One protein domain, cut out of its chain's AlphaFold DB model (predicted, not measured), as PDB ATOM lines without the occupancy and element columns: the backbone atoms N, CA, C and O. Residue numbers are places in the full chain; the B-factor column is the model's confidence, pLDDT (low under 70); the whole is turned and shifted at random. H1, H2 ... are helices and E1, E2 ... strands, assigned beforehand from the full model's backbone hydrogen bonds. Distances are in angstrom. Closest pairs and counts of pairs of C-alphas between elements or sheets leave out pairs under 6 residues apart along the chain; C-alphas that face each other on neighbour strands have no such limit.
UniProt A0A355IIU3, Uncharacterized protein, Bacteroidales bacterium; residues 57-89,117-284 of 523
ATOM      1  N   VAL A  57     -17.497 -19.975 -43.456       89.38
ATOM      2  CA  VAL A  57     -16.167 -20.569 -43.650       89.38
ATOM      3  C   VAL A  57     -15.045 -19.562 -43.374       89.38
ATOM      4  O   VAL A  57     -13.956 -19.951 -42.967       89.38
ATOM      5  N   GLU A  58     -15.291 -18.256 -43.527       85.25
ATOM      6  CA  GLU A  58     -14.348 -17.217 -43.071       85.25
ATOM      7  C   GLU A  58     -14.294 -17.112 -41.543       85.25
ATOM      8  O   GLU A  58     -13.259 -16.749 -40.985       85.25
ATOM      9  N   ALA A  59     -15.400 -17.423 -40.867       84.44
ATOM     10  CA  ALA A  59     -15.464 -17.517 -39.416       84.44
ATOM     11  C   ALA A  59     -14.625 -18.710 -38.933       84.44
ATOM     12  O   ALA A  59     -13.729 -18.528 -38.113       84.44
ATOM     13  N   MET A  60     -14.834 -19.884 -39.536       87.88
ATOM     14  CA  MET A  60     -14.041 -21.090 -39.273       87.88
ATOM     15  C   MET A  60     -12.545 -20.878 -39.543       87.88
ATOM     16  O   MET A  60     -11.713 -21.317 -38.762       87.88
ATOM     17  N   ALA A  61     -12.180 -20.139 -40.598       89.44
ATOM     18  CA  ALA A  61     -10.782 -19.852 -40.934       89.44
ATOM     19  C   ALA A  61     -10.003 -19.097 -39.837       89.44
ATOM     20  O   ALA A  61      -8.772 -19.079 -39.864       89.44
ATOM     21  N   LYS A  62     -10.699 -18.427 -38.906       87.50
ATOM     22  CA  LYS A  62     -10.084 -17.727 -37.766       87.50
ATOM     23  C   LYS A  62      -9.846 -18.649 -36.570       87.50
ATOM     24  O   LYS A  62      -9.031 -18.308 -35.716       87.50
ATOM     25  N   ASP A  63     -10.539 -19.781 -36.509       88.12
ATOM     26  CA  ASP A  63     -10.405 -20.769 -35.446       88.12
ATOM     27  C   ASP A  63      -9.277 -21.746 -35.798       88.12
ATOM     28  O   ASP A  63      -9.416 -22.637 -36.636       88.12
ATOM     29  N   GLN A  64      -8.119 -21.546 -35.165       90.50
ATOM     30  CA  GLN A  64      -6.903 -22.310 -35.454       90.50
ATOM     31  C   GLN A  64      -7.032 -23.801 -35.136       90.50
ATOM     32  O   GLN A  64      -6.221 -24.576 -35.631       90.50
ATOM     33  N   ARG A  65      -8.045 -24.214 -34.363       92.56
ATOM     34  CA  ARG A  65      -8.296 -25.630 -34.077       92.56
ATOM     35  C   ARG A  65      -8.766 -26.411 -35.295       92.56
ATOM     36  O   ARG A  65      -8.732 -27.627 -35.240       92.56
ATOM     37  N   PHE A  66      -9.229 -25.754 -36.356       94.00
ATOM     38  CA  PHE A  66      -9.775 -26.420 -37.542       94.00
ATOM     39  C   PHE A  66      -8.957 -26.135 -38.803       94.00
ATOM     40  O   PHE A  66      -9.506 -26.103 -39.910       94.00
ATOM     41  N   SER A  67      -7.659 -25.857 -38.658       95.94
ATOM     42  CA  SER A  67      -6.840 -25.365 -39.764       95.94
ATOM     43  C   SER A  67      -6.730 -26.382 -40.904       95.94
ATOM     44  O   SER A  67      -6.840 -25.999 -42.077       95.94
ATOM     45  N   LEU A  68      -6.624 -27.675 -40.578       98.12
ATOM     46  CA  LEU A  68      -6.529 -28.752 -41.559       98.12
ATOM     47  C   LEU A  68      -7.867 -28.993 -42.269       98.12
ATOM     48  O   LEU A  68      -7.920 -29.078 -43.500       98.12
ATOM     49  N   PHE A  69      -8.970 -29.027 -41.519       98.00
ATOM     50  CA  PHE A  69     -10.300 -29.184 -42.110       98.00
ATOM     51  C   PHE A  69     -10.667 -27.987 -43.004       98.00
ATOM     52  O   PHE A  69     -11.171 -28.154 -44.117       98.00
ATOM     53  N   TYR A  70     -10.345 -26.763 -42.570       97.12
ATOM     54  CA  TYR A  70     -10.497 -25.558 -43.386       97.12
ATOM     55  C   TYR A  70      -9.658 -25.620 -44.674       97.12
ATOM     56  O   TYR A  70     -10.145 -25.260 -45.753       97.12
ATOM     57  N   GLN A  71      -8.413 -26.107 -44.600       98.38
ATOM     58  CA  GLN A  71      -7.584 -26.318 -45.787       98.38
ATOM     59  C   GLN A  71      -8.270 -27.270 -46.778       98.38
ATOM     60  O   GLN A  71      -8.315 -26.968 -47.975       98.38
ATOM     61  N   ALA A  72      -8.854 -28.365 -46.290       98.62
ATOM     62  CA  ALA A  72      -9.586 -29.330 -47.104       98.62
ATOM     63  C   ALA A  72     -10.850 -28.728 -47.746       98.62
ATOM     64  O   ALA A  72     -11.043 -28.857 -48.960       98.62
ATOM     65  N   LEU A  73     -11.660 -27.974 -46.987       98.19
ATOM     66  CA  LEU A  73     -12.798 -27.199 -47.512       98.19
ATOM     67  C   LEU A  73     -12.383 -26.268 -48.660       98.19
ATOM     68  O   LEU A  73     -13.101 -26.118 -49.651       98.19
ATOM     69  N   LYS A  74     -11.216 -25.628 -48.539       98.25
ATOM     70  CA  LYS A  74     -10.709 -24.693 -49.547       98.25
ATOM     71  C   LYS A  74     -10.271 -25.393 -50.829       98.25
ATOM     72  O   LYS A  74     -10.651 -24.947 -51.912       98.25
ATOM     73  N   VAL A  75      -9.471 -26.457 -50.733       98.56
ATOM     74  CA  VAL A  75      -8.953 -27.145 -51.932       98.56
ATOM     75  C   VAL A  75     -10.049 -27.890 -52.689       98.56
ATOM     76  O   VAL A  75     -10.035 -27.889 -53.917       98.56
ATOM     77  N   THR A  76     -11.043 -28.429 -51.975       98.75
ATOM     78  CA  THR A  76     -12.202 -29.119 -52.568       98.75
ATOM     79  C   THR A  76     -13.228 -28.170 -53.191       98.75
ATOM     80  O   THR A  76     -14.119 -28.596 -53.919       98.75
ATOM     81  N   GLY A  77     -13.111 -26.862 -52.942       98.25
ATOM     82  CA  GLY A  77     -14.030 -25.848 -53.464       98.25
ATOM     83  C   GLY A  77     -15.309 -25.661 -52.641       98.25
ATOM     84  O   GLY A  77     -16.056 -24.719 -52.911       98.25
ATOM     85  N   TRP A  78     -15.540 -26.466 -51.600       98.00
ATOM     86  CA  TRP A  78     -16.694 -26.314 -50.708       98.00
ATOM     87  C   TRP A  78     -16.677 -24.995 -49.930       98.00
ATOM     88  O   TRP A  78     -17.728 -24.387 -49.743       98.00
ATOM     89  N   ALA A  79     -15.495 -24.481 -49.575       96.00
ATOM     90  CA  ALA A  79     -15.362 -23.151 -48.978       96.00
ATOM     91  C   ALA A  79     -15.912 -22.045 -49.894       96.00
ATOM     92  O   ALA A  79     -16.645 -21.165 -49.445       96.00
ATOM     93  N   ASP A  80     -15.562 -22.095 -51.186       95.06
ATOM     94  CA  ASP A  80     -16.052 -21.146 -52.188       95.06
ATOM     95  C   ASP A  80     -17.564 -21.299 -52.398       95.06
ATOM     96  O   ASP A  80     -18.269 -20.293 -52.465       95.06
ATOM     97  N   PHE A  81     -18.060 -22.538 -52.481       96.06
ATOM     98  CA  PHE A  81     -19.487 -22.825 -52.637       96.06
ATOM     99  C   PHE A  81     -20.310 -22.251 -51.475       96.06
ATOM    100  O   PHE A  81     -21.230 -21.470 -51.711       96.06
ATOM    101  N   ILE A  82     -19.941 -22.561 -50.229       94.38
ATOM    102  CA  ILE A  82     -20.663 -22.109 -49.030       94.38
ATOM    103  C   ILE A  82     -20.607 -20.581 -48.899       94.38
ATOM    104  O   ILE A  82     -21.636 -19.942 -48.698       94.38
ATOM    105  N   ASN A  83     -19.433 -19.961 -49.073       88.56
ATOM    106  CA  ASN A  83     -19.288 -18.509 -48.903       88.56
ATOM    107  C   ASN A  83     -19.997 -17.680 -49.983       88.56
ATOM    108  O   ASN A  83     -20.344 -16.526 -49.731       88.56
ATOM    109  N   ARG A  84     -20.166 -18.229 -51.192       89.69
ATOM    110  CA  ARG A  84     -20.816 -17.533 -52.317       89.69
ATOM    111  C   ARG A  84     -22.304 -17.827 -52.428       89.69
ATOM    112  O   ARG A  84     -22.979 -17.168 -53.216       89.69
ATOM    113  N   SER A  85     -22.796 -18.817 -51.693       90.81
ATOM    114  CA  SER A  85     -24.204 -19.178 -51.732       90.81
ATOM    115  C   SER A  85     -25.065 -18.063 -51.134       90.81
ATOM    116  O   SER A  85     -24.650 -17.410 -50.168       90.81
ATOM    117  N   PRO A  86     -26.249 -17.802 -51.715       88.25
ATOM    118  CA  PRO A  86     -27.162 -16.809 -51.171       88.25
ATOM    119  C   PRO A  86     -27.585 -17.229 -49.762       88.25
ATOM    120  O   PRO A  86     -27.823 -18.404 -49.514       88.25
ATOM    121  N   ILE A  87     -27.692 -16.266 -48.848       86.94
ATOM    122  CA  ILE A  87     -28.195 -16.498 -47.480       86.94
ATOM    123  C   ILE A  87     -29.704 -16.250 -47.361       86.94
ATOM    124  O   ILE A  87     -30.318 -16.523 -46.333       86.94
ATOM    125  N   GLU A  88     -30.299 -15.699 -48.414       89.69
ATOM    126  CA  GLU A  88     -31.715 -15.378 -48.516       89.69
ATOM    127  C   GLU A  88     -32.129 -15.369 -49.993       89.69
ATOM    128  O   GLU A  88     -31.323 -15.057 -50.871       89.69
ATOM    129  N   ASP A  89     -33.376 -15.733 -50.268       91.81
ATOM    130  CA  ASP A  89     -33.993 -15.641 -51.587       91.81
ATOM    131  C   ASP A  89     -34.418 -14.192 -51.863       91.81
ATOM    132  O   ASP A  89     -35.480 -13.750 -51.428       91.81
ATOM    133  N   GLY A 117     -28.690 -21.387 -45.594       91.81
ATOM    134  CA  GLY A 117     -27.412 -21.419 -44.912       91.81
ATOM    135  C   GLY A 117     -26.932 -22.843 -44.737       91.81
ATOM    136  O   GLY A 117     -27.480 -23.763 -45.334       91.81
ATOM    137  N   TYR A 118     -25.889 -23.002 -43.937       94.50
ATOM    138  CA  TYR A 118     -25.148 -24.243 -43.846       94.50
ATOM    139  C   TYR A 118     -24.766 -24.565 -42.410       94.50
ATOM    140  O   TYR A 118     -24.534 -23.673 -41.592       94.50
ATOM    141  N   THR A 119     -24.621 -25.852 -42.136       94.38
ATOM    142  CA  THR A 119     -23.971 -26.342 -40.925       94.38
ATOM    143  C   THR A 119     -22.790 -27.223 -41.319       94.38
ATOM    144  O   THR A 119     -22.928 -28.075 -42.193       94.38
ATOM    145  N   ILE A 120     -21.632 -27.019 -40.695       95.56
ATOM    146  CA  ILE A 120     -20.429 -27.842 -40.890       95.56
ATOM    147  C   ILE A 120     -20.158 -28.614 -39.599       95.56
ATOM    148  O   ILE A 120     -20.065 -28.019 -38.531       95.56
ATOM    149  N   LEU A 121     -20.011 -29.930 -39.681       96.25
ATOM    150  CA  LEU A 121     -19.513 -30.756 -38.586       96.25
ATOM    151  C   LEU A 121     -18.033 -31.011 -38.850       96.25
ATOM    152  O   LEU A 121     -17.706 -31.635 -39.846       96.25
ATOM    153  N   ALA A 122     -17.126 -30.493 -38.030       95.69
ATOM    154  CA  ALA A 122     -15.693 -30.559 -38.312       95.69
ATOM    155  C   ALA A 122     -14.933 -31.199 -37.145       95.69
ATOM    156  O   ALA A 122     -15.078 -30.739 -36.012       95.69
ATOM    157  N   PRO A 123     -14.112 -32.237 -37.369       96.19
ATOM    158  CA  PRO A 123     -13.118 -32.628 -36.384       96.19
ATOM    159  C   PRO A 123     -12.037 -31.540 -36.311       96.19
ATOM    160  O   PRO A 123     -11.625 -30.986 -37.336       96.19
ATOM    161  N   SER A 124     -11.596 -31.212 -35.098       95.94
ATOM    162  CA  SER A 124     -10.437 -30.340 -34.883       95.94
ATOM    163  C   SER A 124      -9.137 -31.033 -35.299       95.94
ATOM    164  O   SER A 124      -9.081 -32.257 -35.405       95.94
ATOM    165  N   ASP A 125      -8.072 -30.263 -35.497       97.88
ATOM    166  CA  ASP A 125      -6.728 -30.753 -35.797       97.88
ATOM    167  C   ASP A 125      -6.234 -31.711 -34.697       97.88
ATOM    168  O   ASP A 125      -5.619 -32.725 -35.006       97.88
ATOM    169  N   GLU A 126      -6.564 -31.446 -33.426       97.12
ATOM    170  CA  GLU A 126      -6.309 -32.364 -32.302       97.12
ATOM    171  C   GLU A 126      -7.093 -33.673 -32.465       97.12
ATOM    172  O   GLU A 126      -6.520 -34.756 -32.414       97.12
ATOM    173  N   THR A 127      -8.395 -33.583 -32.748       96.88
ATOM    174  CA  THR A 127      -9.236 -34.771 -32.966       96.88
ATOM    175  C   THR A 127      -8.752 -35.607 -34.155       96.88
ATOM    176  O   THR A 127      -8.777 -36.833 -34.104       96.88
ATOM    177  N   LEU A 128      -8.298 -34.959 -35.230       98.38
ATOM    178  CA  LEU A 128      -7.709 -35.617 -36.397       98.38
ATOM    179  C   LEU A 128      -6.367 -36.281 -36.061       98.38
ATOM    180  O   LEU A 128      -6.131 -37.414 -36.481       98.38
ATOM    181  N   ALA A 129      -5.515 -35.616 -35.281       98.31
ATOM    182  CA  ALA A 129      -4.239 -36.159 -34.824       98.31
ATOM    183  C   ALA A 129      -4.412 -37.389 -33.915       98.31
ATOM    184  O   ALA A 129      -3.610 -38.320 -33.999       98.31
ATOM    185  N   ASP A 130      -5.466 -37.423 -33.096       97.56
ATOM    186  CA  ASP A 130      -5.757 -38.533 -32.180       97.56
ATOM    187  C   ASP A 130      -6.517 -39.698 -32.848       97.56
ATOM    188  O   ASP A 130      -6.579 -40.806 -32.304       97.56
ATOM    189  N   TYR A 131      -7.089 -39.484 -34.037       97.44
ATOM    190  CA  TYR A 131      -7.874 -40.497 -34.743       97.44
ATOM    191  C   TYR A 131      -6.983 -41.570 -35.388       97.44
ATOM    192  O   TYR A 131      -6.465 -41.404 -36.493       97.44
ATOM    193  N   THR A 132      -6.838 -42.706 -34.706       95.94
ATOM    194  CA  THR A 132      -5.943 -43.812 -35.104       95.94
ATOM    195  C   THR A 132      -6.665 -45.032 -35.684       95.94
ATOM    196  O   THR A 132      -6.013 -45.986 -36.107       95.94
ATOM    197  N   ASP A 133      -7.997 -44.989 -35.789       94.31
ATOM    198  CA  ASP A 133      -8.803 -46.102 -36.314       94.31
ATOM    199  C   ASP A 133      -8.636 -46.312 -37.829       94.31
ATOM    200  O   ASP A 133      -8.987 -47.368 -38.348       94.31
ATOM    201  N   CYS A 134      -8.105 -45.323 -38.559       94.94
ATOM    202  CA  CYS A 134      -7.842 -45.430 -39.993       94.94
ATOM    203  C   CYS A 134      -6.587 -46.280 -40.263       94.94
ATOM    204  O   CYS A 134      -5.475 -45.820 -39.986       94.94
ATOM    205  N   PRO A 135      -6.691 -47.454 -40.916       95.69
ATOM    206  CA  PRO A 135      -5.520 -48.279 -41.220       95.69
ATOM    207  C   PRO A 135      -4.536 -47.621 -42.195       95.69
ATOM    208  O   PRO A 135      -3.352 -47.954 -42.188       95.69
ATOM    209  N   ALA A 136      -5.007 -46.682 -43.023       96.06
ATOM    210  CA  ALA A 136      -4.155 -45.889 -43.909       96.06
ATOM    211  C   ALA A 136      -3.409 -44.757 -43.173       96.06
ATOM    212  O   ALA A 136      -2.402 -44.271 -43.684       96.06
ATOM    213  N   CYS A 137      -3.865 -44.370 -41.976       96.44
ATOM    214  CA  CYS A 137      -3.302 -43.284 -41.169       96.44
ATOM    215  C   CYS A 137      -3.126 -43.719 -39.695       96.44
ATOM    216  O   CYS A 137      -3.693 -43.096 -38.799       96.44
ATOM    217  N   PRO A 138      -2.334 -44.772 -39.400       96.25
ATOM    218  CA  PRO A 138      -2.255 -45.363 -38.057       96.25
ATOM    219  C   PRO A 138      -1.602 -44.451 -37.004       96.25
ATOM    220  O   PRO A 138      -1.659 -44.744 -35.813       96.25
ATOM    221  N   ALA A 139      -0.947 -43.370 -37.432       97.06
ATOM    222  CA  ALA A 139      -0.327 -42.372 -36.563       97.06
ATOM    223  C   ALA A 139      -1.201 -41.117 -36.371       97.06
ATOM    224  O   ALA A 139      -0.707 -40.121 -35.843       97.06
ATOM    225  N   GLY A 140      -2.458 -41.147 -36.827       97.81
ATOM    226  CA  GLY A 140      -3.326 -39.975 -36.885       97.81
ATOM    227  C   GLY A 140      -3.201 -39.186 -38.187       97.81
ATOM    228  O   GLY A 140      -2.411 -39.521 -39.074       97.81
ATOM    229  N   ILE A 141      -4.002 -38.128 -38.301       98.62
ATOM    230  CA  ILE A 141      -4.107 -37.268 -39.480       98.62
ATOM    231  C   ILE A 141      -3.489 -35.908 -39.156       98.62
ATOM    232  O   ILE A 141      -4.067 -35.116 -38.419       98.62
ATOM    233  N   HIS A 142      -2.321 -35.627 -39.741       98.00
ATOM    234  CA  HIS A 142      -1.530 -34.419 -39.445       98.00
ATOM    235  C   HIS A 142      -1.383 -33.490 -40.651       98.00
ATOM    236  O   HIS A 142      -0.810 -32.403 -40.554       98.00
ATOM    237  N   SER A 143      -1.860 -33.920 -41.815       98.44
ATOM    238  CA  SER A 143      -1.690 -33.205 -43.072       98.44
ATOM    239  C   SER A 143      -2.858 -33.432 -44.027       98.44
ATOM    240  O   SER A 143      -3.656 -34.356 -43.876       98.44
ATOM    241  N   LEU A 144      -2.935 -32.593 -45.065       98.38
ATOM    242  CA  LEU A 144      -3.939 -32.742 -46.121       98.38
ATOM    243  C   LEU A 144      -3.806 -34.090 -46.847       98.38
ATOM    244  O   LEU A 144      -4.817 -34.674 -47.219       98.38
ATOM    245  N   ALA A 145      -2.576 -34.587 -47.005       98.25
ATOM    246  CA  ALA A 145      -2.312 -35.885 -47.618       98.25
ATOM    247  C   ALA A 145      -2.826 -37.041 -46.744       98.25
ATOM    248  O   ALA A 145      -3.411 -37.985 -47.264       98.25
ATOM    249  N   ASP A 146      -2.687 -36.950 -45.417       98.44
ATOM    250  CA  ASP A 146      -3.252 -37.956 -44.505       98.44
ATOM    251  C   ASP A 146      -4.786 -37.946 -44.546       98.44
ATOM    252  O   ASP A 146      -5.423 -38.997 -44.507       98.44
ATOM    253  N   LEU A 147      -5.393 -36.762 -44.672       98.06
ATOM    254  CA  LEU A 147      -6.844 -36.634 -44.789       98.06
ATOM    255  C   LEU A 147      -7.357 -37.194 -46.127       98.06
ATOM    256  O   LEU A 147      -8.397 -37.848 -46.170       98.06
ATOM    257  N   GLU A 148      -6.614 -36.985 -47.214       98.25
ATOM    258  CA  GLU A 148      -6.884 -37.610 -48.511       98.25
ATOM    259  C   GLU A 148      -6.732 -39.137 -48.459       98.25
ATOM    260  O   GLU A 148      -7.582 -39.845 -49.003       98.25
ATOM    261  N   ASN A 149      -5.708 -39.654 -47.773       98.19
ATOM    262  CA  ASN A 149      -5.522 -41.092 -47.560       98.19
ATOM    263  C   ASN A 149      -6.693 -41.698 -46.779       98.19
ATOM    264  O   ASN A 149      -7.216 -42.741 -47.174       98.19
ATOM    265  N   LEU A 150      -7.152 -41.023 -45.719       98.06
ATOM    266  CA  LEU A 150      -8.337 -41.420 -44.956       98.06
ATOM    267  C   LEU A 150      -9.592 -41.435 -45.835       98.06
ATOM    268  O   LEU A 150     -10.327 -42.424 -45.844       98.06
ATOM    269  N   ALA A 151      -9.829 -40.365 -46.597       98.25
ATOM    270  CA  ALA A 151     -10.982 -40.273 -47.487       98.25
ATOM    271  C   ALA A 151     -10.948 -41.372 -48.557       98.25
ATOM    272  O   ALA A 151     -11.946 -42.056 -48.776       98.25
ATOM    273  N   THR A 152      -9.790 -41.585 -49.182       98.19
ATOM    274  CA  THR A 152      -9.585 -42.643 -50.177       98.19
ATOM    275  C   THR A 152      -9.853 -44.012 -49.571       98.19
ATOM    276  O   THR A 152     -10.593 -44.787 -50.159       98.19
ATOM    277  N   TYR A 153      -9.327 -44.301 -48.379       97.38
ATOM    278  CA  TYR A 153      -9.526 -45.592 -47.723       97.38
ATOM    279  C   TYR A 153     -11.013 -45.927 -47.525       97.38
ATOM    280  O   TYR A 153     -11.447 -47.013 -47.896       97.38
ATOM    281  N   TYR A 154     -11.805 -44.994 -46.990       96.88
ATOM    282  CA  TYR A 154     -13.207 -45.268 -46.656       96.88
ATOM    283  C   TYR A 154     -14.187 -45.125 -47.827       96.88
ATOM    284  O   TYR A 154     -15.219 -45.790 -47.827       96.88
ATOM    285  N   TYR A 155     -13.898 -44.270 -48.814       97.50
ATOM    286  CA  TYR A 155     -14.845 -43.952 -49.891       97.50
ATOM    287  C   TYR A 155     -14.563 -44.732 -51.179       97.50
ATOM    288  O   TYR A 155     -15.454 -44.865 -52.016       97.50
ATOM    289  N   ARG A 156     -13.347 -45.255 -51.364       96.69
ATOM    290  CA  ARG A 156     -12.954 -45.935 -52.605       96.69
ATOM    291  C   ARG A 156     -13.833 -47.136 -52.934       96.69
ATOM    292  O   ARG A 156     -14.309 -47.230 -54.064       96.69
ATOM    293  N   ASP A 157     -14.092 -48.001 -51.960       94.94
ATOM    294  CA  ASP A 157     -14.883 -49.218 -52.181       94.94
ATOM    295  C   ASP A 157     -16.387 -48.901 -52.248       94.94
ATOM    296  O   ASP A 157     -17.079 -49.385 -53.143       94.94
ATOM    297  N   VAL A 158     -16.864 -47.965 -51.415       95.00
ATOM    298  CA  VAL A 158     -18.256 -47.467 -51.426       95.00
ATOM    299  C   VAL A 158     -18.686 -46.983 -52.811       95.00
ATOM    300  O   VAL A 158     -19.815 -47.219 -53.234       95.00
ATOM    301  N   TYR A 159     -17.781 -46.311 -53.525       95.25
ATOM    302  CA  TYR A 159     -18.030 -45.769 -54.860       95.25
ATOM    303  C   TYR A 159     -17.398 -46.605 -55.982       95.25
ATOM    304  O   TYR A 159     -17.242 -46.117 -57.101       95.25
ATOM    305  N   ASN A 160     -17.055 -47.869 -55.705       95.38
ATOM    306  CA  ASN A 160     -16.552 -48.830 -56.688       95.38
ATOM    307  C   ASN A 160     -15.403 -48.272 -57.552       95.38
ATOM    308  O   ASN A 160     -15.413 -48.372 -58.782       95.38
ATOM    309  N   HIS A 161     -14.418 -47.652 -56.899       97.12
ATOM    310  CA  HIS A 161     -13.193 -47.146 -57.525       97.12
ATOM    311  C   HIS A 161     -13.398 -46.056 -58.594       97.12
ATOM    312  O   HIS A 161     -12.513 -45.828 -59.425       97.12
ATOM    313  N   ASP A 162     -14.545 -45.368 -58.610       96.94
ATOM    314  CA  ASP A 162     -14.903 -44.444 -59.696       96.94
ATOM    315  C   ASP A 162     -14.074 -43.145 -59.750       96.94
ATOM    316  O   ASP A 162     -14.219 -42.375 -60.705       96.94
ATOM    317  N   ALA A 163     -13.208 -42.911 -58.756       97.12
ATOM    318  CA  ALA A 163     -12.385 -41.712 -58.637       97.12
ATOM    319  C   ALA A 163     -10.876 -41.977 -58.482       97.12
ATOM    320  O   ALA A 163     -10.122 -41.034 -58.265       97.12
ATOM    321  N   ASP A 164     -10.403 -43.217 -58.657       96.81
ATOM    322  CA  ASP A 164      -8.983 -43.593 -58.485       96.81
ATOM    323  C   ASP A 164      -8.000 -42.813 -59.383       96.81
ATOM    324  O   ASP A 164      -6.810 -42.718 -59.091       96.81
ATOM    325  N   PHE A 165      -8.487 -42.278 -60.501       96.19
ATOM    326  CA  PHE A 165      -7.709 -41.511 -61.479       96.19
ATOM    327  C   PHE A 165      -7.935 -39.994 -61.379       96.19
ATOM    328  O   PHE A 165      -7.362 -39.236 -62.165       96.19
ATOM    329  N   ILE A 166      -8.805 -39.543 -60.474       97.62
ATOM    330  CA  ILE A 166      -9.193 -38.139 -60.352       97.62
ATOM    331  C   ILE A 166      -8.228 -37.447 -59.395       97.62
ATOM    332  O   ILE A 166      -8.169 -37.780 -58.222       97.62
ATOM    333  N   THR A 167      -7.500 -36.450 -59.898       96.38
ATOM    334  CA  THR A 167      -6.528 -35.671 -59.110       96.38
ATOM    335  C   THR A 167      -7.000 -34.251 -58.798       96.38
ATOM    336  O   THR A 167      -6.336 -33.523 -58.065       96.38
ATOM    337  N   ASP A 168      -8.092 -33.795 -59.418       98.19
ATOM    338  CA  ASP A 168      -8.667 -32.481 -59.126       98.19
ATOM    339  C   ASP A 168      -9.565 -32.579 -57.893       98.19
ATOM    340  O   ASP A 168     -10.653 -33.151 -57.951       98.19
ATOM    341  N   TYR A 169      -9.136 -31.973 -56.785       98.31
ATOM    342  CA  TYR A 169      -9.916 -31.913 -55.546       98.31
ATOM    343  C   TYR A 169     -11.300 -31.274 -55.711       98.31
ATOM    344  O   TYR A 169     -12.185 -31.511 -54.884       98.31
ATOM    345  N   LYS A 170     -11.509 -30.450 -56.744       98.44
ATOM    346  CA  LYS A 170     -12.801 -29.801 -57.007       98.44
ATOM    347  C   LYS A 170     -13.781 -30.683 -57.771       98.44
ATOM    348  O   LYS A 170     -14.959 -30.330 -57.849       98.44
ATOM    349  N   ASP A 171     -13.327 -31.804 -58.326       98.44
ATOM    350  CA  ASP A 171     -14.235 -32.787 -58.900       98.44
ATOM    351  C   ASP A 171     -15.071 -33.407 -57.770       98.44
ATOM    352  O   ASP A 171     -14.534 -33.928 -56.791       98.44
ATOM    353  N   LYS A 172     -16.402 -33.364 -57.907       97.50
ATOM    354  CA  LYS A 172     -17.342 -33.910 -56.915       97.50
ATOM    355  C   LYS A 172     -17.162 -35.416 -56.675       97.50
ATOM    356  O   LYS A 172     -17.640 -35.928 -55.666       97.50
ATOM    357  N   LYS A 173     -16.513 -36.139 -57.594       97.69
ATOM    358  CA  LYS A 173     -16.195 -37.561 -57.423       97.69
ATOM    359  C   LYS A 173     -14.925 -37.802 -56.613       97.69
ATOM    360  O   LYS A 173     -14.789 -38.880 -56.045       97.69
ATOM    361  N   HIS A 174     -14.017 -36.829 -56.526       98.62
ATOM    362  CA  HIS A 174     -12.776 -36.981 -55.770       98.62
ATOM    363  C   HIS A 174     -13.069 -37.409 -54.322       98.62
ATOM    364  O   HIS A 174     -13.918 -36.811 -53.659       98.62
ATOM    365  N   TYR A 175     -12.361 -38.412 -53.788       98.56
ATOM    366  CA  TYR A 175     -12.689 -38.974 -52.469       98.56
ATOM    367  C   TYR A 175     -12.607 -37.939 -51.340       98.56
ATOM    368  O   TYR A 175     -13.542 -37.829 -50.551       98.56
ATOM    369  N   LEU A 176     -11.564 -37.096 -51.316       98.75
ATOM    370  CA  LEU A 176     -11.497 -35.960 -50.382       98.75
ATOM    371  C   LEU A 176     -12.685 -34.988 -50.535       98.75
ATOM    372  O   LEU A 176     -13.189 -34.483 -49.537       98.75
ATOM    373  N   ASN A 177     -13.168 -34.740 -51.758       98.75
ATOM    374  CA  ASN A 177     -14.332 -33.881 -51.985       98.75
ATOM    375  C   ASN A 177     -15.591 -34.476 -51.348       98.75
ATOM    376  O   ASN A 177     -16.284 -33.776 -50.610       98.75
ATOM    377  N   ARG A 178     -15.837 -35.771 -51.578       98.69
ATOM    378  CA  ARG A 178     -16.967 -36.507 -50.996       98.69
ATOM    379  C   ARG A 178     -16.902 -36.550 -49.475       98.69
ATOM    380  O   ARG A 178     -17.909 -36.298 -48.818       98.69
ATOM    381  N   PHE A 179     -15.718 -36.817 -48.927       98.69
ATOM    382  CA  PHE A 179     -15.477 -36.798 -47.488       98.69
ATOM    383  C   PHE A 179     -15.858 -35.441 -46.884       98.69
ATOM    384  O   PHE A 179     -16.664 -35.386 -45.959       98.69
ATOM    385  N   ILE A 180     -15.369 -34.335 -47.451       98.81
ATOM    386  CA  ILE A 180     -15.700 -32.991 -46.957       98.81
ATOM    387  C   ILE A 180     -17.186 -32.653 -47.155       98.81
ATOM    388  O   ILE A 180     -17.803 -32.064 -46.268       98.81
ATOM    389  N   ALA A 181     -17.790 -33.062 -48.273       98.81
ATOM    390  CA  ALA A 181     -19.212 -32.850 -48.538       98.81
ATOM    391  C   ALA A 181     -20.112 -33.546 -47.502       98.81
ATOM    392  O   ALA A 181     -21.131 -32.987 -47.105       98.81
ATOM    393  N   TYR A 182     -19.715 -34.729 -47.019       98.81
ATOM    394  CA  TYR A 182     -20.463 -35.509 -46.026       98.81
ATOM    395  C   TYR A 182     -20.539 -34.838 -44.644       98.81
ATOM    396  O   TYR A 182     -21.416 -35.140 -43.843       98.81
ATOM    397  N   HIS A 183     -19.643 -33.890 -44.380       98.69
ATOM    398  CA  HIS A 183     -19.591 -33.108 -43.146       98.69
ATOM    399  C   HIS A 183     -20.374 -31.785 -43.227       98.69
ATOM    400  O   HIS A 183     -20.475 -31.062 -42.236       98.69
ATOM    401  N   CYS A 184     -20.894 -31.424 -44.402       98.38
ATOM    402  CA  CYS A 184     -21.574 -30.154 -44.636       98.38
ATOM    403  C   CYS A 184     -23.065 -30.395 -44.879       98.38
ATOM    404  O   CYS A 184     -23.420 -31.313 -45.602       98.38
ATOM    405  N   PHE A 185     -23.937 -29.541 -44.356       97.62
ATOM    406  CA  PHE A 185     -25.390 -29.628 -44.530       97.62
ATOM    407  C   PHE A 185     -25.928 -28.295 -45.042       97.62
ATOM    408  O   PHE A 185     -25.428 -27.246 -44.646       97.62
ATOM    409  N   ASP A 186     -26.967 -28.316 -45.872       95.75
ATOM    410  CA  ASP A 186     -27.616 -27.140 -46.479       95.75
ATOM    411  C   ASP A 186     -28.704 -26.500 -45.599       95.75
ATOM    412  O   ASP A 186     -29.677 -25.917 -46.083       95.75
ATOM    413  N   ARG A 187     -28.532 -26.608 -44.282       93.25
ATOM    414  CA  ARG A 187     -29.483 -26.149 -43.271       93.25
ATOM    415  C   ARG A 187     -28.775 -25.491 -42.102       93.25
ATOM    416  O   ARG A 187     -27.727 -25.958 -41.671       93.25
ATOM    417  N   ILE A 188     -29.375 -24.434 -41.559       90.19
ATOM    418  CA  ILE A 188     -28.860 -23.748 -40.367       90.19
ATOM    419  C   ILE A 188     -29.361 -24.468 -39.116       90.19
ATOM    420  O   ILE A 188     -30.537 -24.368 -38.767       90.19
ATOM    421  N   MET A 189     -28.470 -25.179 -38.425       88.31
ATOM    422  CA  MET A 189     -28.817 -25.938 -37.217       88.31
ATOM    423  C   MET A 189     -27.754 -25.817 -36.127       88.31
ATOM    424  O   MET A 189     -26.569 -26.076 -36.364       88.31
ATOM    425  N   ALA A 190     -28.198 -25.479 -34.916       88.44
ATOM    426  CA  ALA A 190     -27.433 -25.717 -33.697       88.44
ATOM    427  C   ALA A 190     -27.351 -27.228 -33.413       88.44
ATOM    428  O   ALA A 190     -28.216 -27.978 -33.864       88.44
ATOM    429  N   ALA A 191     -26.373 -27.673 -32.618       89.56
ATOM    430  CA  ALA A 191     -26.193 -29.098 -32.306       89.56
ATOM    431  C   ALA A 191     -27.472 -29.758 -31.744       89.56
ATOM    432  O   ALA A 191     -27.812 -30.879 -32.103       89.56
ATOM    433  N   SER A 192     -28.255 -29.042 -30.930       89.44
ATOM    434  CA  SER A 192     -29.517 -29.561 -30.382       89.44
ATOM    435  C   SER A 192     -30.596 -29.839 -31.432       89.44
ATOM    436  O   SER A 192     -31.427 -30.722 -31.228       89.44
ATOM    437  N   ARG A 193     -30.567 -29.139 -32.571       90.25
ATOM    438  CA  ARG A 193     -31.530 -29.298 -33.670       90.25
ATOM    439  C   ARG A 193     -31.229 -30.501 -34.564       90.25
ATOM    440  O   ARG A 193     -31.989 -30.739 -35.491       90.25
ATOM    441  N   PHE A 194     -30.173 -31.268 -34.285       93.56
ATOM    442  CA  PHE A 194     -29.970 -32.562 -34.937       93.56
ATOM    443  C   PHE A 194     -30.893 -33.652 -34.384       93.56
ATOM    444  O   PHE A 194     -31.330 -34.497 -35.151       93.56
ATOM    445  N   ILE A 195     -31.215 -33.639 -33.084       93.50
ATOM    446  CA  ILE A 195     -32.149 -34.621 -32.499       93.50
ATOM    447  C   ILE A 195     -32.766 -34.171 -31.172       93.50
ATOM    448  O   ILE A 195     -33.950 -34.380 -30.919       93.50
ATOM    449  N   LYS A 196     -31.967 -33.530 -30.311       90.81
ATOM    450  CA  LYS A 196     -32.327 -33.221 -28.921       90.81
ATOM    451  C   LYS A 196     -33.608 -32.404 -28.794       90.81
ATOM    452  O   LYS A 196     -34.437 -32.697 -27.939       90.81
ATOM    453  N   ASP A 197     -33.773 -31.386 -29.632       88.38
ATOM    454  CA  ASP A 197     -34.930 -30.484 -29.565       88.38
ATOM    455  C   ASP A 197     -36.244 -31.180 -29.978       88.38
ATOM    456  O   ASP A 197     -37.325 -30.690 -29.651       88.38
ATOM    457  N   TYR A 198     -36.154 -32.349 -30.625       88.88
ATOM    458  CA  TYR A 198     -37.284 -33.208 -30.996       88.88
ATOM    459  C   TYR A 198     -37.600 -34.273 -29.933       88.88
ATOM    460  O   TYR A 198     -38.602 -34.984 -30.034       88.88
ATOM    461  N   ALA A 199     -36.804 -34.356 -28.861       86.75
ATOM    462  CA  ALA A 199     -37.093 -35.165 -27.678       86.75
ATOM    463  C   ALA A 199     -38.178 -34.494 -26.816       86.75
ATOM    464  O   ALA A 199     -37.943 -34.006 -25.709       86.75
ATOM    465  N   THR A 200     -39.379 -34.409 -27.374       83.12
ATOM    466  CA  THR A 200     -40.513 -33.705 -26.783       83.12
ATOM    467  C   THR A 200     -41.341 -34.620 -25.871       83.12
ATOM    468  O   THR A 200     -41.199 -35.842 -25.952       83.12
ATOM    469  N   PRO A 201     -42.266 -34.079 -25.051       85.75
ATOM    470  CA  PRO A 201     -43.208 -34.904 -24.295       85.75
ATOM    471  C   PRO A 201     -44.154 -35.761 -25.149       85.75
ATOM    472  O   PRO A 201     -44.856 -36.585 -24.579       85.75
ATOM    473  N   HIS A 202     -44.187 -35.597 -26.479       87.81
ATOM    474  CA  HIS A 202     -44.902 -36.528 -27.358       87.81
ATOM    475  C   HIS A 202     -44.243 -37.900 -27.394       87.81
ATOM    476  O   HIS A 202     -44.943 -38.889 -27.564       87.81
ATOM    477  N   HIS A 203     -42.924 -37.984 -27.200       90.44
ATOM    478  CA  HIS A 203     -42.195 -39.243 -27.278       90.44
ATOM    479  C   HIS A 203     -42.008 -39.885 -25.917       90.44
ATOM    480  O   HIS A 203     -41.564 -39.268 -24.946       90.44
ATOM    481  N   PHE A 204     -42.230 -41.188 -25.888       90.44
ATOM    482  CA  PHE A 204     -41.953 -42.005 -24.729       90.44
ATOM    483  C   PHE A 204     -40.446 -42.272 -24.575       90.44
ATOM    484  O   PHE A 204     -39.819 -42.768 -25.516       90.44
ATOM    485  N   PRO A 205     -39.846 -42.006 -23.396       89.50
ATOM    486  CA  PRO A 205     -38.416 -42.215 -23.171       89.50
ATOM    487  C   PRO A 205     -37.939 -43.664 -23.317       89.50
ATOM    488  O   PRO A 205     -36.752 -43.883 -23.500       89.50
ATOM    489  N   GLN A 206     -38.823 -44.659 -23.241       90.25
ATOM    490  CA  GLN A 206     -38.442 -46.063 -23.412       90.25
ATOM    491  C   GLN A 206     -38.242 -46.495 -24.876       90.25
ATOM    492  O   GLN A 206     -37.881 -47.646 -25.106       90.25
ATOM    493  N   PHE A 207     -38.511 -45.621 -25.851       91.56
ATOM    494  CA  PHE A 207     -38.277 -45.905 -27.267       91.56
ATOM    495  C   PHE A 207     -37.188 -45.002 -27.832       91.56
ATOM    496  O   PHE A 207     -37.109 -43.807 -27.507       91.56
ATOM    497  N   ASP A 208     -36.383 -45.576 -28.717       91.44
ATOM    498  CA  ASP A 208     -35.359 -44.847 -29.446       91.44
ATOM    499  C   ASP A 208     -35.973 -43.756 -30.332       91.44
ATOM    500  O   ASP A 208     -37.095 -43.872 -30.838       91.44
ATOM    501  N   LEU A 209     -35.221 -42.672 -30.507       93.81
ATOM    502  CA  LEU A 209     -35.573 -41.566 -31.387       93.81
ATOM    503  C   LEU A 209     -34.436 -41.362 -32.382       93.81
ATOM    504  O   LEU A 209     -33.281 -41.228 -31.975       93.81
ATOM    505  N   PHE A 210     -34.788 -41.325 -33.665       95.62
ATOM    506  CA  PHE A 210     -33.849 -41.182 -34.769       95.62
ATOM    507  C   PHE A 210     -34.238 -40.003 -35.657       95.62
ATOM    508  O   PHE A 210     -35.421 -39.763 -35.899       95.62
ATOM    509  N   GLU A 211     -33.232 -39.320 -36.186       96.00
ATOM    510  CA  GLU A 211     -33.334 -38.414 -37.327       96.00
ATOM    511  C   GLU A 211     -32.395 -38.890 -38.428       96.00
ATOM    512  O   GLU A 211     -31.356 -39.501 -38.172       96.00
ATOM    513  N   TYR A 212     -32.758 -38.565 -39.663       97.50
ATOM    514  CA  TYR A 212     -31.951 -38.839 -40.840       97.50
ATOM    515  C   TYR A 212     -31.823 -37.550 -41.631       97.50
ATOM    516  O   TYR A 212     -32.799 -36.817 -41.792       97.50
ATOM    517  N   MET A 213     -30.624 -37.250 -42.115       96.12
ATOM    518  CA  MET A 213     -30.368 -36.010 -42.843       96.12
ATOM    519  C   MET A 213     -29.454 -36.275 -44.031       96.12
ATOM    520  O   MET A 213     -28.466 -36.995 -43.908       96.12
ATOM    521  N   GLU A 214     -29.772 -35.670 -45.173       97.06
ATOM    522  CA  GLU A 214     -28.879 -35.647 -46.333       97.06
ATOM    523  C   GLU A 214     -27.859 -34.501 -46.153       97.06
ATOM    524  O   GLU A 214     -28.269 -33.345 -45.980       97.06
ATOM    525  N   PRO A 215     -26.544 -34.788 -46.138       98.00
ATOM    526  CA  PRO A 215     -25.500 -33.768 -46.219       98.00
ATOM    527  C   PRO A 215     -25.304 -33.295 -47.675       98.00
ATOM    528  O   PRO A 215     -25.948 -33.775 -48.601       98.00
ATOM    529  N   LEU A 216     -24.371 -32.370 -47.927       98.19
ATOM    530  CA  LEU A 216     -24.030 -31.899 -49.280       98.19
ATOM    531  C   LEU A 216     -23.436 -33.004 -50.166       98.19
ATOM    532  O   LEU A 216     -23.383 -32.843 -51.388       98.19
ATOM    533  N   LEU A 217     -22.984 -34.113 -49.569       98.25
ATOM    534  CA  LEU A 217     -22.750 -35.348 -50.305       98.25
ATOM    535  C   LEU A 217     -24.102 -35.931 -50.729       98.25
ATOM    536  O   LEU A 217     -24.736 -36.672 -49.979       98.25
ATOM    537  N   GLU A 218     -24.521 -35.583 -51.942       95.69
ATOM    538  CA  GLU A 218     -25.732 -36.111 -52.574       95.69
ATOM    539  C   GLU A 218     -25.759 -37.649 -52.491       95.69
ATOM    540  O   GLU A 218     -24.713 -38.290 -52.620       95.69
ATOM    541  N   GLN A 219     -26.954 -38.237 -52.336       95.44
ATOM    542  CA  GLN A 219     -27.137 -39.703 -52.297       95.44
ATOM    543  C   GLN A 219     -26.497 -40.389 -51.077       95.44
ATOM    544  O   GLN A 219     -26.063 -41.539 -51.143       95.44
ATOM    545  N   SER A 220     -26.469 -39.695 -49.942       97.44
ATOM    546  CA  SER A 220     -26.020 -40.249 -48.665       97.44
ATOM    547  C   SER A 220     -26.951 -39.828 -47.526       97.44
ATOM    548  O   SER A 220     -27.785 -38.935 -47.686       97.44
ATOM    549  N   LEU A 221     -26.823 -40.487 -46.374       98.00
ATOM    550  CA  LEU A 221     -27.539 -40.136 -45.151       98.00
ATOM    551  C   LEU A 221     -26.589 -40.134 -43.966       98.00
ATOM    552  O   LEU A 221     -25.762 -41.033 -43.841       98.00
ATOM    553  N   VAL A 222     -26.809 -39.185 -43.067       98.38
ATOM    554  CA  VAL A 222     -26.321 -39.226 -41.690       98.38
ATOM    555  C   VAL A 222     -27.490 -39.613 -40.794       98.38
ATOM    556  O   VAL A 222     -28.547 -38.981 -40.847       98.38
ATOM    557  N   GLU A 223     -27.302 -40.654 -39.989       98.12
ATOM    558  CA  GLU A 223     -28.220 -41.038 -38.919       98.12
ATOM    559  C   GLU A 223     -27.831 -40.319 -37.627       98.12
ATOM    560  O   GLU A 223     -26.651 -40.235 -37.276       98.12
ATOM    561  N   VAL A 224     -28.834 -39.843 -36.896       97.62
ATOM    562  CA  VAL A 224     -28.672 -39.282 -35.558       97.62
ATOM    563  C   VAL A 224     -29.611 -40.003 -34.606       97.62
ATOM    564  O   VAL A 224     -30.826 -39.853 -34.704       97.62
ATOM    565  N   GLN A 225     -29.057 -40.757 -33.661       96.44
ATOM    566  CA  GLN A 225     -29.825 -41.382 -32.585       96.44
ATOM    567  C   GLN A 225     -29.761 -40.513 -31.326       96.44
ATOM    568  O   GLN A 225     -28.689 -40.050 -30.939       96.44
ATOM    569  N   LEU A 226     -30.888 -40.303 -30.648       95.00
ATOM    570  CA  LEU A 226     -30.882 -39.674 -29.330       95.00
ATOM    571  C   LEU A 226     -30.344 -40.655 -28.284       95.00
ATOM    572  O   LEU A 226     -30.974 -41.679 -28.025       95.00
ATOM    573  N   ASP A 227     -29.257 -40.296 -27.605       93.62
ATOM    574  CA  ASP A 227     -28.859 -40.986 -26.379       93.62
ATOM    575  C   ASP A 227     -29.668 -40.445 -25.195       93.62
ATOM    576  O   ASP A 227     -29.403 -39.358 -24.668       93.62
ATOM    577  N   ARG A 228     -30.700 -41.190 -24.795       88.94
ATOM    578  CA  ARG A 228     -31.568 -40.800 -23.677       88.94
ATOM    579  C   ARG A 228     -30.895 -40.970 -22.321       88.94
ATOM    580  O   ARG A 228     -31.168 -40.182 -21.416       88.94
ATOM    581  N   ASP A 229     -30.018 -41.961 -22.200       88.56
ATOM    582  CA  ASP A 229     -29.326 -42.292 -20.954       88.56
ATOM    583  C   ASP A 229     -28.044 -41.470 -20.772       88.56
ATOM    584  O   ASP A 229     -27.433 -41.497 -19.702       88.56
ATOM    585  N   CYS A 230     -27.667 -40.698 -21.797       87.81
ATOM    586  CA  CYS A 230     -26.443 -39.907 -21.836       87.81
ATOM    587  C   CYS A 230     -25.212 -40.778 -21.525       87.81
ATOM    588  O   CYS A 230     -24.374 -40.418 -20.695       87.81
ATOM    589  N   THR A 231     -25.141 -41.954 -22.158       86.25
ATOM    590  CA  THR A 231     -24.124 -42.990 -21.917       86.25
ATOM    591  C   THR A 231     -22.698 -42.504 -22.174       86.25
ATOM    592  O   THR A 231     -21.756 -43.001 -21.555       86.25
ATOM    593  N   LEU A 232     -22.542 -41.499 -23.042       89.00
ATOM    594  CA  LEU A 232     -21.273 -40.839 -23.346       89.00
ATOM    595  C   LEU A 232     -21.354 -39.328 -23.063       89.00
ATOM    596  O   LEU A 232     -22.447 -38.752 -23.098       89.00
ATOM    597  N   PRO A 233     -20.225 -38.636 -22.811       86.31
ATOM    598  CA  PRO A 233     -20.209 -37.175 -22.741       86.31
ATOM    599  C   PRO A 233     -20.874 -36.565 -23.977       86.31
ATOM    600  O   PRO A 233     -20.700 -37.097 -25.066       86.31
ATOM    601  N   THR A 234     -21.661 -35.497 -23.786       88.81
ATOM    602  CA  THR A 234     -22.348 -34.712 -24.843       88.81
ATOM    603  C   THR A 234     -23.312 -35.470 -25.775       88.81
ATOM    604  O   THR A 234     -23.965 -34.845 -26.615       88.81
ATOM    605  N   SER A 235     -23.498 -36.775 -25.577       92.12
ATOM    606  CA  SER A 235     -24.383 -37.654 -26.357       92.12
ATOM    607  C   SER A 235     -25.859 -37.240 -26.372       92.12
ATOM    608  O   SER A 235     -26.582 -37.589 -27.305       92.12
ATOM    609  N   GLN A 236     -26.305 -36.392 -25.436       90.56
ATOM    610  CA  GLN A 236     -27.646 -35.801 -25.468       90.56
ATOM    611  C   GLN A 236     -27.916 -34.950 -26.720       90.56
ATOM    612  O   GLN A 236     -29.064 -34.596 -26.974       90.56
ATOM    613  N   TYR A 237     -26.874 -34.545 -27.459       91.75
ATOM    614  CA  TYR A 237     -26.992 -33.834 -28.738       91.75
ATOM    615  C   TYR A 237     -27.074 -34.771 -29.950       91.75
ATOM    616  O   TYR A 237     -27.312 -34.295 -31.056       91.75
ATOM    617  N   GLY A 238     -26.940 -36.079 -29.731       94.75
ATOM    618  CA  GLY A 238     -27.067 -37.120 -30.742       94.75
ATOM    619  C   GLY A 238     -25.807 -37.966 -30.889       94.75
ATOM    620  O   GLY A 238     -24.687 -37.459 -30.838       94.75
ATOM    621  N   LEU A 239     -26.021 -39.260 -31.104       97.31
ATOM    622  CA  LEU A 239     -25.036 -40.229 -31.561       97.31
ATOM    623  C   LEU A 239     -25.080 -40.242 -33.092       97.31
ATOM    624  O   LEU A 239     -26.057 -40.717 -33.678       97.31
ATOM    625  N   LEU A 240     -24.060 -39.685 -33.743       97.88
ATOM    626  CA  LEU A 240     -23.998 -39.631 -35.203       97.88
ATOM    627  C   LEU A 240     -23.456 -40.960 -35.742       97.88
ATOM    628  O   LEU A 240     -22.365 -41.377 -35.350       97.88
ATOM    629  N   ASN A 241     -24.202 -41.597 -36.649       97.69
ATOM    630  CA  ASN A 241     -23.851 -42.868 -37.296       97.69
ATOM    631  C   ASN A 241     -23.393 -43.958 -36.304       97.69
ATOM    632  O   ASN A 241     -22.380 -44.617 -36.527       97.69
ATOM    633  N   SER A 242     -24.131 -44.153 -35.203       95.50
ATOM    634  CA  SER A 242     -23.794 -45.160 -34.180       95.50
ATOM    635  C   SER A 242     -23.879 -46.597 -34.701       95.50
ATOM    636  O   SER A 242     -23.229 -47.488 -34.160       95.50
ATOM    637  N   GLN A 243     -24.694 -46.848 -35.733       94.62
ATOM    638  CA  GLN A 243     -24.963 -48.194 -36.252       94.62
ATOM    639  C   GLN A 243     -25.433 -49.160 -35.146       94.62
ATOM    640  O   GLN A 243     -25.035 -50.326 -35.099       94.62
ATOM    641  N   GLY A 244     -26.224 -48.641 -34.197       90.00
ATOM    642  CA  GLY A 244     -26.707 -49.382 -33.027       90.00
ATOM    643  C   GLY A 244     -25.657 -49.642 -31.938       90.00
ATOM    644  O   GLY A 244     -25.961 -50.320 -30.960       90.00
ATOM    645  N   ASP A 245     -24.441 -49.111 -32.079       92.31
ATOM    646  CA  ASP A 245     -23.346 -49.243 -31.118       92.31
ATOM    647  C   ASP A 245     -22.839 -47.847 -30.708       92.31
ATOM    648  O   ASP A 245     -22.086 -47.213 -31.453       92.31
ATOM    649  N   PRO A 246     -23.215 -47.342 -29.516       92.25
ATOM    650  CA  PRO A 246     -22.779 -46.029 -29.046       92.25
ATOM    651  C   PRO A 246     -21.257 -45.834 -29.056       92.25
ATOM    652  O   PRO A 246     -20.803 -44.707 -29.217       92.25
ATOM    653  N   SER A 247     -20.457 -46.904 -28.946       90.12
ATOM    654  CA  SER A 247     -18.988 -46.797 -28.974       90.12
ATOM    655  C   SER A 247     -18.418 -46.406 -30.342       90.12
ATOM    656  O   SER A 247     -17.291 -45.923 -30.410       90.12
ATOM    657  N   LYS A 248     -19.196 -46.576 -31.421       92.00
ATOM    658  CA  LYS A 248     -18.841 -46.158 -32.788       92.00
ATOM    659  C   LYS A 248     -19.357 -44.767 -33.140       92.00
ATOM    660  O   LYS A 248     -19.046 -44.254 -34.212       92.00
ATOM    661  N   ALA A 249     -20.180 -44.180 -32.275       95.62
ATOM    662  CA  ALA A 249     -20.830 -42.918 -32.559       95.62
ATOM    663  C   ALA A 249     -19.824 -41.767 -32.619       95.62
ATOM    664  O   ALA A 249     -18.943 -41.629 -31.769       95.62
ATOM    665  N   VAL A 250     -20.033 -40.876 -33.582       97.19
ATOM    666  CA  VAL A 250     -19.394 -39.564 -33.572       97.19
ATOM    667  C   VAL A 250     -20.239 -38.619 -32.713       97.19
ATOM    668  O   VAL A 250     -21.460 -38.557 -32.852       97.19
ATOM    669  N   LEU A 251     -19.594 -37.891 -31.802       95.88
ATOM    670  CA  LEU A 251     -20.230 -37.020 -30.810       95.88
ATOM    671  C   LEU A 251     -19.870 -35.558 -31.067       95.88
ATOM    672  O   LEU A 251     -18.796 -35.254 -31.573       95.88
ATOM    673  N   PHE A 252     -20.719 -34.629 -30.641       93.50
ATOM    674  CA  PHE A 252     -20.375 -33.203 -30.581       93.50
ATOM    675  C   PHE A 252     -19.426 -32.939 -29.394       93.50
ATOM    676  O   PHE A 252     -19.798 -33.282 -28.281       93.50
ATOM    677  N   LYS A 253     -18.237 -32.332 -29.547       86.69
ATOM    678  CA  LYS A 253     -17.279 -32.159 -28.416       86.69
ATOM    679  C   LYS A 253     -17.544 -30.915 -27.569       86.69
ATOM    680  O   LYS A 253     -17.864 -31.003 -26.387       86.69
ATOM    681  N   GLU A 254     -17.412 -29.747 -28.177       67.94
ATOM    682  CA  GLU A 254     -17.707 -28.463 -27.556       67.94
ATOM    683  C   GLU A 254     -18.842 -27.830 -28.345       67.94
ATOM    684  O   GLU A 254     -18.774 -27.719 -29.571       67.94
ATOM    685  N   VAL A 255     -19.915 -27.428 -27.659       59.34
ATOM    686  CA  VAL A 255     -21.050 -26.757 -28.301       59.34
ATOM    687  C   VAL A 255     -20.643 -25.316 -28.615       59.34
ATOM    688  O   VAL A 255     -21.073 -24.361 -27.968       59.34
ATOM    689  N   LEU A 256     -19.764 -25.158 -29.600       54.16
ATOM    690  CA  LEU A 256     -19.370 -23.878 -30.170       54.16
ATOM    691  C   LEU A 256     -20.519 -23.389 -31.045       54.16
ATOM    692  O   LEU A 256     -20.488 -23.454 -32.265       54.16
ATOM    693  N   ASN A 257     -21.579 -22.897 -30.416       56.47
ATOM    694  CA  ASN A 257     -22.729 -22.390 -31.159       56.47
ATOM    695  C   ASN A 257     -22.459 -21.041 -31.843       56.47
ATOM    696  O   ASN A 257     -23.395 -20.444 -32.369       56.47
ATOM    697  N   ILE A 258     -21.248 -20.483 -31.795       52.00
ATOM    698  CA  ILE A 258     -21.022 -19.105 -32.229       52.00
ATOM    699  C   ILE A 258     -19.561 -18.932 -32.667       52.00
ATOM    700  O   ILE A 258     -18.672 -19.129 -31.843       52.00
ATOM    701  N   PRO A 259     -19.285 -18.508 -33.913       47.91
ATOM    702  CA  PRO A 259     -17.978 -17.963 -34.251       47.91
ATOM    703  C   PRO A 259     -17.686 -16.732 -33.385       47.91
ATOM    704  O   PRO A 259     -18.518 -15.819 -33.309       47.91
ATOM    705  N   ASP A 260     -16.505 -16.672 -32.768       42.06
ATOM    706  CA  ASP A 260     -16.046 -15.475 -32.062       42.06
ATOM    707  C   ASP A 260     -16.138 -14.253 -32.997       42.06
ATOM    708  O   ASP A 260     -15.472 -14.173 -34.033       42.06
ATOM    709  N   GLY A 261     -16.992 -13.284 -32.646       39.22
ATOM    710  CA  GLY A 261     -17.107 -12.016 -33.377       39.22
ATOM    711  C   GLY A 261     -18.435 -11.718 -34.081       39.22
ATOM    712  O   GLY A 261     -18.507 -10.721 -34.796       39.22
ATOM    713  N   GLY A 262     -19.496 -12.488 -33.831       36.84
ATOM    714  CA  GLY A 262     -20.866 -12.092 -34.168       36.84
ATOM    715  C   GLY A 262     -21.464 -12.823 -35.369       36.84
ATOM    716  O   GLY A 262     -20.823 -13.004 -36.395       36.84
ATOM    717  N   PHE A 263     -22.721 -13.239 -35.196       41.22
ATOM    718  CA  PHE A 263     -23.675 -13.760 -36.182       41.22
ATOM    719  C   PHE A 263     -23.102 -14.098 -37.572       41.22
ATOM    720  O   PHE A 263     -23.230 -13.305 -38.511       41.22
ATOM    721  N   ALA A 264     -22.592 -15.320 -37.760       53.41
ATOM    722  CA  ALA A 264     -22.611 -15.902 -39.097       53.41
ATOM    723  C   ALA A 264     -24.088 -16.147 -39.452       53.41
ATOM    724  O   ALA A 264     -24.666 -17.173 -39.113       53.41
ATOM    725  N   LYS A 265     -24.743 -15.173 -40.103       63.28
ATOM    726  CA  LYS A 265     -26.138 -15.326 -40.569       63.28
ATOM    727  C   LYS A 265     -26.311 -16.539 -41.494       63.28
ATOM    728  O   LYS A 265     -27.434 -16.992 -41.671       63.28
ATOM    729  N   SER A 266     -25.213 -17.025 -42.076       74.12
ATOM    730  CA  SER A 266     -25.143 -18.179 -42.969       74.12
ATOM    731  C   SER A 266     -25.036 -19.532 -42.262       74.12
ATOM    732  O   SER A 266     -25.062 -20.533 -42.967       74.12
ATOM    733  N   GLY A 267     -24.953 -19.595 -40.926       86.31
ATOM    734  CA  GLY A 267     -25.137 -20.831 -40.157       86.31
ATOM    735  C   GLY A 267     -24.037 -21.150 -39.139       86.31
ATOM    736  O   GLY A 267     -23.488 -20.230 -38.532       86.31
ATOM    737  N   TYR A 268     -23.756 -22.437 -38.906       87.62
ATOM    738  CA  TYR A 268     -22.938 -22.918 -37.777       87.62
ATOM    739  C   TYR A 268     -21.799 -23.845 -38.215       87.62
ATOM    740  O   TYR A 268     -21.906 -24.539 -39.223       87.62
ATOM    741  N   TYR A 269     -20.719 -23.909 -37.437       91.19
ATOM    742  CA  TYR A 269     -19.802 -25.046 -37.474       91.19
ATOM    743  C   TYR A 269     -19.680 -25.633 -36.066       91.19
ATOM    744  O   TYR A 269     -19.634 -24.877 -35.099       91.19
ATOM    745  N   HIS A 270     -19.669 -26.958 -35.953       91.81
ATOM    746  CA  HIS A 270     -19.614 -27.679 -34.679       91.81
ATOM    747  C   HIS A 270     -18.401 -28.600 -34.648       91.81
ATOM    748  O   HIS A 270     -18.118 -29.270 -35.642       91.81
ATOM    749  N   GLU A 271     -17.718 -28.667 -33.504       93.94
ATOM    750  CA  GLU A 271     -16.657 -29.653 -33.298       93.94
ATOM    751  C   GLU A 271     -17.253 -31.045 -33.080       93.94
ATOM    752  O   GLU A 271     -18.151 -31.209 -32.247       93.94
ATOM    753  N   ILE A 272     -16.719 -32.049 -33.774       95.81
ATOM    754  CA  ILE A 272     -17.085 -33.459 -33.594       95.81
ATOM    755  C   ILE A 272     -15.902 -34.310 -33.121       95.81
ATOM    756  O   ILE A 272     -14.749 -33.937 -33.314       95.81
ATOM    757  N   SER A 273     -16.195 -35.445 -32.483       96.19
ATOM    758  CA  SER A 273     -15.228 -36.292 -31.767       96.19
ATOM    759  C   SER A 273     -14.403 -37.231 -32.634       96.19
ATOM    760  O   SER A 273     -13.457 -37.830 -32.135       96.19
ATOM    761  N   ALA A 274     -14.768 -37.374 -33.901       97.12
ATOM    762  CA  ALA A 274     -14.074 -38.175 -34.895       97.12
ATOM    763  C   ALA A 274     -14.540 -37.743 -36.298       97.12
ATOM    764  O   ALA A 274     -15.575 -37.079 -36.418       97.12
ATOM    765  N   PRO A 275     -13.814 -38.103 -37.368       97.69
ATOM    766  CA  PRO A 275     -14.299 -37.944 -38.735       97.69
ATOM    767  C   PRO A 275     -15.654 -38.636 -38.946       97.69
ATOM    768  O   PRO A 275     -15.834 -39.790 -38.563       97.69
ATOM    769  N   LEU A 276     -16.593 -37.956 -39.602       96.94
ATOM    770  CA  LEU A 276     -17.851 -38.552 -40.040       96.94
ATOM    771  C   LEU A 276     -17.603 -39.343 -41.330       96.94
ATOM    772  O   LEU A 276     -17.129 -38.791 -42.324       96.94
ATOM    773  N   LEU A 277     -17.903 -40.641 -41.326       97.06
ATOM    774  CA  LEU A 277     -17.556 -41.541 -42.429       97.06
ATOM    775  C   LEU A 277     -18.798 -42.118 -43.105       97.06
ATOM    776  O   LEU A 277     -19.697 -42.632 -42.438       97.06
ATOM    777  N   PHE A 278     -18.829 -42.059 -44.436       97.25
ATOM    778  CA  PHE A 278     -19.807 -42.767 -45.257       97.25
ATOM    779  C   PHE A 278     -19.163 -44.048 -45.791       97.25
ATOM    780  O   PHE A 278     -18.340 -43.992 -46.702       97.25
ATOM    781  N   THR A 279     -19.485 -45.186 -45.175       96.06
ATOM    782  CA  THR A 279     -18.835 -46.487 -45.415       96.06
ATOM    783  C   THR A 279     -19.835 -47.536 -45.898       96.06
ATOM    784  O   THR A 279     -21.041 -47.392 -45.693       96.06
ATOM    785  N   GLU A 280     -19.352 -48.645 -46.469       95.38
ATOM    786  CA  GLU A 280     -20.216 -49.775 -46.849       95.38
ATOM    787  C   GLU A 280     -20.955 -50.354 -45.637       95.38
ATOM    788  O   GLU A 280     -22.119 -50.735 -45.740       95.38
ATOM    789  N   ALA A 281     -20.307 -50.365 -44.467       95.75
ATOM    790  CA  ALA A 281     -20.922 -50.810 -43.223       95.75
ATOM    791  C   ALA A 281     -22.102 -49.915 -42.819       95.75
ATOM    792  O   ALA A 281     -23.126 -50.431 -42.372       95.75
ATOM    793  N   LEU A 282     -21.983 -48.593 -42.985       96.62
ATOM    794  CA  LEU A 282     -23.083 -47.666 -42.712       96.62
ATOM    795  C   LEU A 282     -24.233 -47.864 -43.707       96.62
ATOM    796  O   LEU A 282     -25.389 -47.925 -43.300       96.62
ATOM    797  N   VAL A 283     -23.929 -48.028 -45.000       95.94
ATOM    798  CA  VAL A 283     -24.950 -48.323 -46.020       95.94
ATOM    799  C   VAL A 283     -25.681 -49.632 -45.701       95.94
ATOM    800  O   VAL A 283     -26.910 -49.683 -45.775       95.94
ATOM    801  N   ALA A 284     -24.951 -50.679 -45.307       95.88
ATOM    802  CA  ALA A 284     -25.529 -51.962 -44.916       95.88
ATOM    803  C   ALA A 284     -26.418 -51.840 -43.668       95.88
ATOM    804  O   ALA A 284     -27.526 -52.374 -43.656       95.88
TER     805      ALA A 284
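What this domain is: This is residues 57 to 89 and 117 to 284 of the 523 residues of an uncharacterized protein of Bacteroidales bacterium (UniProt A0A355IIU3). The model has little regular structure: mostly loops surround two parallel strands, E1 and E4, with helices H1 to H6 on one side and hairpin E2 and E3 on the other. The printed part has 201 residues, 78 in eight named helices and four strands, class mixed. It is compact, radius of gyration of the C-alphas 16.4 A, spanning 51 by 39 by 31 A.

Where its parts are: H1, residues 57 to 60, begins at C-alpha (-16.167, -20.569, -43.650). Then come H2, 64 to 75, 17.3 A long; H3, 78 to 84; E1, 118 to 123; H4, 125 to 130; H5, 144 to 155; H6, 175 to 182; H7, 191 to 194; E2, 210 to 213; E3, 222 to 225; E4, 267 to 272. H8, 280 to 284, ends at C-alpha (-25.529, -51.962, -44.916).

How they stand to each other: H2, the hub, touches H4, closest C-alphas Phe 66 and Asp 125, 5.6 A. N 120 and O 268 of E1 and E4 are within hydrogen-bond range, 2.9 A; so are N 211 and O 224 of E2 and E3, 2.9 A. Every O i to N i+4 pair is within range in H3, H4, H5, H6 and H8; H2 has 6 of 8.

The domain as a whole: Residues 90 to 116 are cut out, leaving C-alphas 89 and 117 11.0 A apart. The link E3 to E4 is long, and its residues 254 to 265 have pLDDT under 70.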